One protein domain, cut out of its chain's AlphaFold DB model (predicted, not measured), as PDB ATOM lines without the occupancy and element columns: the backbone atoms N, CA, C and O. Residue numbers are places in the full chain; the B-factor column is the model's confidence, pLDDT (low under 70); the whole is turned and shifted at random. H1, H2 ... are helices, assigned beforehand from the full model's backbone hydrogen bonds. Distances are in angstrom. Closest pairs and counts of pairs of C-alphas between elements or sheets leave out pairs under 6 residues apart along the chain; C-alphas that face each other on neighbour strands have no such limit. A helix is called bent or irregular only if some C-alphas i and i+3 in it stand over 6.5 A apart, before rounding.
ATOM      1  N   GLY A  54      17.048 -12.256  92.420       57.38
ATOM      2  CA  GLY A  54      16.968 -10.822  92.108       57.38
ATOM      3  C   GLY A  54      16.354  -9.910  93.181       57.38
ATOM      4  O   GLY A  54      16.315  -8.701  92.956       57.38
ATOM      5  N   ALA A  55      15.936 -10.422  94.347       60.81
ATOM      6  CA  ALA A  55      15.401  -9.595  95.443       60.81
ATOM      7  C   ALA A  55      16.394  -8.515  95.926       60.81
ATOM      8  O   ALA A  55      16.008  -7.367  96.144       60.81
ATOM      9  N   ASN A  56      17.685  -8.856  95.988       65.44
ATOM     10  CA  ASN A  56      18.748  -7.967  96.471       65.44
ATOM     11  C   ASN A  56      19.354  -7.065  95.384       65.44
ATOM     12  O   ASN A  56      20.113  -6.144  95.698       65.44
ATOM     13  N   ALA A  57      18.993  -7.269  94.111       65.56
ATOM     14  CA  ALA A  57      19.595  -6.559  92.980       65.56
ATOM     15  C   ALA A  57      19.360  -5.037  93.023       65.56
ATOM     16  O   ALA A  57      20.174  -4.276  92.509       65.56
ATOM     17  N   PHE A  58      18.269  -4.584  93.648       67.81
ATOM     18  CA  PHE A  58      17.897  -3.164  93.727       67.81
ATOM     19  C   PHE A  58      18.129  -2.530  95.105       67.81
ATOM     20  O   PHE A  58      17.962  -1.323  95.237       67.81
ATOM     21  N   ILE A  59      18.516  -3.320  96.115       67.25
ATOM     22  CA  ILE A  59      18.671  -2.851  97.504       67.25
ATOM     23  C   ILE A  59      20.133  -2.936  97.962       67.25
ATOM     24  O   ILE A  59      20.602  -2.038  98.655       67.25
ATOM     25  N   VAL A  60      20.865  -3.982  97.558       70.25
ATOM     26  CA  VAL A  60      22.216  -4.274  98.069       70.25
ATOM     27  C   VAL A  60      23.269  -4.240  96.960       70.25
ATOM     28  O   VAL A  60      24.249  -3.509  97.061       70.25
ATOM     29  N   GLU A  61      23.084  -5.008  95.884       71.94
ATOM     30  CA  GLU A  61      24.157  -5.250  94.898       71.94
ATOM     31  C   GLU A  61      24.196  -4.227  93.746       71.94
ATOM     32  O   GLU A  61      25.234  -4.019  93.105       71.94
ATOM     33  N   GLY A  62      23.069  -3.557  93.496       64.75
ATOM     34  CA  GLY A  62      22.888  -2.601  92.406       64.75
ATOM     35  C   GLY A  62      22.603  -3.264  91.051       64.75
ATOM     36  O   GLY A  62      23.257  -4.217  90.626       64.75
ATOM     37  N   PHE A  63      21.632  -2.722  90.314       71.75
ATOM     38  CA  PHE A  63      21.175  -3.307  89.054       71.75
ATOM     39  C   PHE A  63      21.930  -2.731  87.845       71.75
ATOM     40  O   PHE A  63      21.799  -1.553  87.511       71.75
ATOM     41  N   ARG A  64      22.714  -3.575  87.157       68.81
ATOM     42  CA  ARG A  64      23.589  -3.164  86.032       68.81
ATOM     43  C   ARG A  64      23.135  -3.659  84.647       68.81
ATOM     44  O   ARG A  64      23.714  -3.265  83.639       68.81
ATOM     45  N   ASN A  65      22.083  -4.479  84.566       69.06
ATOM     46  CA  ASN A  65      21.669  -5.192  83.344       69.06
ATOM     47  C   ASN A  65      20.490  -4.542  82.583       69.06
ATOM     48  O   ASN A  65      19.652  -5.239  82.011       69.06
ATOM     49  N   TRP A  66      20.445  -3.207  82.507       67.25
ATOM     50  CA  TRP A  66      19.370  -2.452  81.833       67.25
ATOM     51  C   TRP A  66      19.181  -2.792  80.345       67.25
ATOM     52  O   TRP A  66      18.081  -2.675  79.817       67.25
ATOM     53  N   LYS A  67      20.230  -3.264  79.658       65.06
ATOM     54  CA  LYS A  67      20.172  -3.625  78.228       65.06
ATOM     55  C   LYS A  67      19.574  -5.014  77.946       65.06
ATOM     56  O   LYS A  67      19.448  -5.378  76.784       65.06
ATOM     57  N   LYS A  68      19.242  -5.806  78.976       65.88
ATOM     58  CA  LYS A  68      18.728  -7.190  78.853       65.88
ATOM     59  C   LYS A  68      17.353  -7.370  79.515       65.88
ATOM     60  O   LYS A  68      17.059  -8.422  80.085       65.88
ATOM     61  N   ILE A  69      16.514  -6.337  79.481       62.97
ATOM     62  CA  ILE A  69      15.151  -6.391  80.024       62.97
ATOM     63  C   ILE A  69      14.262  -7.162  79.034       62.97
ATOM     64  O   ILE A  69      14.208  -6.799  77.863       62.97
ATOM     65  N   GLY A  70      13.601  -8.237  79.488       60.69
ATOM     66  CA  GLY A  70      12.655  -9.025  78.669       60.69
ATOM     67  C   GLY A  70      12.839 -10.552  78.672       60.69
ATOM     68  O   GLY A  70      12.015 -11.257  78.098       60.69
ATOM     69  N   GLY A  71      13.888 -11.090  79.309       67.38
ATOM     70  CA  GLY A  71      14.088 -12.544  79.456       67.38
ATOM     71  C   GLY A  71      13.284 -13.175  80.606       67.38
ATOM     72  O   GLY A  71      12.944 -12.490  81.570       67.38
ATOM     73  N   LYS A  72      13.038 -14.496  80.537       60.28
ATOM     74  CA  LYS A  72      12.293 -15.285  81.552       60.28
ATOM     75  C   LYS A  72      12.874 -15.212  82.977       60.28
ATOM     76  O   LYS A  72      12.127 -15.402  83.926       60.28
ATOM     77  N   GLU A  73      14.159 -14.887  83.124       64.12
ATOM     78  CA  GLU A  73      14.846 -14.693  84.414       64.12
ATOM     79  C   GLU A  73      15.403 -13.268  84.556       64.12
ATOM     80  O   GLU A  73      16.564 -13.032  84.888       64.12
ATOM     81  N   CYS A  74      14.585 -12.268  84.228       73.25
ATOM     82  CA  CYS A  74      14.970 -10.875  84.398       73.25
ATOM     83  C   CYS A  74      14.722 -10.428  85.846       73.25
ATOM     84  O   CYS A  74      13.573 -10.330  86.272       73.25
ATOM     85  N   ALA A  75      15.785 -10.075  86.576       70.62
ATOM     86  CA  ALA A  75      15.675  -9.563  87.946       70.62
ATOM     87  C   ALA A  75      14.763  -8.323  88.054       70.62
ATOM     88  O   ALA A  75      14.084  -8.152  89.060       70.62
ATOM     89  N   PHE A  76      14.681  -7.498  87.002       74.31
ATOM     90  CA  PHE A  76      13.726  -6.386  86.940       74.31
ATOM     91  C   PHE A  76      12.272  -6.877  86.901       74.31
ATOM     92  O   PHE A  76      11.456  -6.411  87.686       74.31
ATOM     93  N   LEU A  77      11.950  -7.853  86.043       75.69
ATOM     94  CA  LEU A  77      10.597  -8.419  85.976       75.69
ATOM     95  C   LEU A  77      10.227  -9.166  87.263       75.69
ATOM     96  O   LEU A  77       9.074  -9.113  87.674       75.69
ATOM     97  N   ALA A  78      11.192  -9.804  87.930       74.88
ATOM     98  CA  ALA A  78      10.985 -10.432  89.234       74.88
ATOM     99  C   ALA A  78      10.771  -9.404  90.366       74.88
ATOM    100  O   ALA A  78       9.973  -9.641  91.270       74.88
ATOM    101  N   HIS A  79      11.465  -8.261  90.313       76.81
ATOM    102  CA  HIS A  79      11.328  -7.172  91.284       76.81
ATOM    103  C   HIS A  79      10.009  -6.410  91.124       76.81
ATOM    104  O   HIS A  79       9.313  -6.179  92.114       76.81
ATOM    105  N   VAL A  80       9.662  -6.038  89.886       80.19
ATOM    106  CA  VAL A  80       8.379  -5.395  89.577       80.19
ATOM    107  C   VAL A  80       7.248  -6.374  89.855       80.19
ATOM    108  O   VAL A  80       6.331  -6.031  90.595       80.19
ATOM    109  N   GLY A  81       7.371  -7.609  89.357       72.81
ATOM    110  CA  GLY A  81       6.402  -8.688  89.521       72.81
ATOM    111  C   GLY A  81       5.004  -8.337  89.002       72.81
ATOM    112  O   GLY A  81       4.651  -7.183  88.793       72.81
ATOM    113  N   SER A  82       4.174  -9.349  88.778       66.88
ATOM    114  CA  SER A  82       2.746  -9.153  88.487       66.88
ATOM    115  C   SER A  82       1.863  -9.366  89.717       66.88
ATOM    116  O   SER A  82       0.688  -9.015  89.699       66.88
ATOM    117  N   ASP A  83       2.416  -9.942  90.787       73.50
ATOM    118  CA  ASP A  83       1.692 -10.239  92.017       73.50
ATOM    119  C   ASP A  83       1.798  -9.097  93.046       73.50
ATOM    120  O   ASP A  83       2.799  -8.382  93.122       73.50
ATOM    121  N   LEU A  84       0.766  -8.941  93.881       69.62
ATOM    122  CA  LEU A  84       0.704  -7.925  94.945       69.62
ATOM    123  C   LEU A  84       1.805  -8.080  96.010       69.62
ATOM    124  O   LEU A  84       1.998  -7.191  96.840       69.62
ATOM    125  N   SER A  85       2.501  -9.218  96.027       78.88
ATOM    126  CA  SER A  85       3.563  -9.533  96.980       78.88
ATOM    127  C   SER A  85       4.964  -9.219  96.445       78.88
ATOM    128  O   SER A  85       5.946  -9.453  97.167       78.88
ATOM    129  N   SER A  86       5.067  -8.701  95.216       83.56
ATOM    130  CA  SER A  86       6.338  -8.333  94.607       83.56
ATOM    131  C   SER A  86       7.034  -7.241  95.427       83.56
ATOM    132  O   SER A  86       6.370  -6.440  96.094       83.56
ATOM    133  N   PRO A  87       8.375  -7.192  95.404       79.44
ATOM    134  CA  PRO A  87       9.119  -6.140  96.087       79.44
ATOM    135  C   PRO A  87       8.663  -4.726  95.701       79.44
ATOM    136  O   PRO A  87       8.478  -3.891  96.583       79.44
ATOM    137  N   HIS A  88       8.417  -4.474  94.411       83.44
ATOM    138  CA  HIS A  88       7.931  -3.180  93.935       83.44
ATOM    139  C   HIS A  88       6.528  -2.861  94.454       83.44
ATOM    140  O   HIS A  88       6.336  -1.804  95.041       83.44
ATOM    141  N   ASN A  89       5.563  -3.775  94.311       83.81
ATOM    142  CA  ASN A  89       4.184  -3.523  94.740       83.81
ATOM    143  C   ASN A  89       4.084  -3.345  96.260       83.81
ATOM    144  O   ASN A  89       3.301  -2.527  96.734       83.81
ATOM    145  N   LYS A  90       4.921  -4.047  97.036       85.38
ATOM    146  CA  LYS A  90       5.072  -3.795  98.476       85.38
ATOM    147  C   LYS A  90       5.621  -2.399  98.756       85.38
ATOM    148  O   LYS A  90       5.060  -1.705  99.593       85.38
ATOM    149  N   ALA A  91       6.676  -1.976  98.060       84.31
ATOM    150  CA  ALA A  91       7.246  -0.640  98.231       84.31
ATOM    151  C   ALA A  91       6.258   0.472  97.833       84.31
ATOM    152  O   ALA A  91       6.143   1.461  98.552       84.31
ATOM    153  N   VAL A  92       5.512   0.286  96.740       87.25
ATOM    154  CA  VAL A  92       4.446   1.199  96.294       87.25
ATOM    155  C   VAL A  92       3.346   1.290  97.346       87.25
ATOM    156  O   VAL A  92       3.003   2.389  97.757       87.25
ATOM    157  N   ARG A  93       2.872   0.158  97.875       86.94
ATOM    158  CA  ARG A  93       1.888   0.162  98.967       86.94
ATOM    159  C   ARG A  93       2.407   0.858 100.219       86.94
ATOM    160  O   ARG A  93       1.704   1.697 100.757       86.94
ATOM    161  N   CYS A  94       3.638   0.577 100.647       83.50
ATOM    162  CA  CYS A  94       4.239   1.278 101.783       83.50
ATOM    163  C   CYS A  94       4.312   2.795 101.546       83.50
ATOM    164  O   CYS A  94       4.151   3.569 102.484       83.50
ATOM    165  N   TYR A  95       4.560   3.225 100.309       86.38
ATOM    166  CA  TYR A  95       4.560   4.637  99.939       86.38
ATOM    167  C   TYR A  95       3.155   5.249  99.942       86.38
ATOM    168  O   TYR A  95       2.980   6.352 100.455       86.38
ATOM    169  N   ASP A  96       2.161   4.540  99.412       87.19
ATOM    170  CA  ASP A  96       0.763   4.975  99.420       87.19
ATOM    171  C   ASP A  96       0.217   5.052 100.856       87.19
ATOM    172  O   ASP A  96      -0.417   6.043 101.222       87.19
ATOM    173  N   ASP A  97       0.543   4.067 101.698       83.00
ATOM    174  CA  ASP A  97       0.229   4.048 103.130       83.00
ATOM    175  C   ASP A  97       0.928   5.210 103.856       83.00
ATOM    176  O   ASP A  97       0.298   5.928 104.633       83.00
ATOM    177  N   PHE A  98       2.207   5.466 103.554       80.50
ATOM    178  CA  PHE A  98       2.947   6.610 104.093       80.50
ATOM    179  C   PHE A  98       2.320   7.952 103.687       80.50
ATOM    180  O   PHE A  98       2.204   8.859 104.512       80.50
ATOM    181  N   LYS A  99       1.872   8.083 102.435       83.06
ATOM    182  CA  LYS A  99       1.171   9.274 101.935       83.06
ATOM    183  C   LYS A  99      -0.242   9.427 102.475       83.06
ATOM    184  O   LYS A  99      -0.802  10.523 102.399       83.06
ATOM    185  N   ASN A 100      -0.836   8.367 103.012       83.75
ATOM    186  CA  ASN A 100      -2.165   8.432 103.587       83.75
ATOM    187  C   ASN A 100      -2.134   9.142 104.948       83.75
ATOM    188  O   ASN A 100      -2.217   8.523 106.008       83.75
TER     189      ASN A 100
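Overview. This is residues 54 to 100 of the 261 residues of the protein "DUF4371 domain-containing protein" of Corchorus olitorius (UniProt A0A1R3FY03). A helix, H3, reaches out from a small head in which two short helices, H1 and H2, touch, and a long loop, residues 59 to 74, swings away from H1 and folds back to H2. H2 and H3 follow each other nearly in line with a loop at the joint, and the far part of H3, residues 94 to 99, sticks out together with residue 100. The printed part has 47 residues, with three named helices in the order H1, H2, H3 and no named strand; its class is all helix, though under half of the residues, 23, are in named elements. The whole is elongated, spanning 36 by 21 by 15 A, and only just loose, close to compact, with a radius of gyration of the C-alphas of 11.8 A.

Arrangement. The longest helix is H3, residues 87 to 99. It touches H2, residues 75 to 80, only at the corner by their link, and with its residues 87 to 89 alone. The closest C-alphas of the two are those of Val 80 and His 88, 4.9 A apart. H2 and H3 run the same way at a shallow tilt of 34 degrees, only just short of steep. H1, residues 55 to 58, touches H2, and their closest C-alphas, those of Ala 55 and His 79, are 6.3 A apart. H1 and H3 are close but not clearly touching, with the C-alphas of Ala 55 and Pro 87, their closest, 7.2 A apart. In H2 and H3 every O i to N i+4 pair is within hydrogen-bond range; H1, with four residues, is too short for such a pair, and its one O i to N i+3 pair is not within range.

Along the chain. H3 begins at C-alpha 87, at (9.119, -6.140, 96.087), and ends at C-alpha 99, at (1.171, 9.274, 101.935), 18.3 A from first to last C-alpha. H2 runs from Ala 75 to Val 80, 8.6 A. H1 begins at C-alpha 55, at (15.401, -9.595, 95.443), and is irregular: C-alphas 55 and 58 are 7.1 A apart, where about 5 A belongs to a regular helix.

Size, cuts and confidence. The two C-alphas farthest apart are those of Lys 68 and Asn 100, at 35.9 A. The printed part has no cut. The link from H1 to H2, 16 residues, is long, and the link from H2 to H3, 6 residues, is short. The mean pLDDT of the printed part is 73.7, and 19 residues are under 70: residues 54 to 59, residue 62, residues 64 to 73, residue 82 and residue 84.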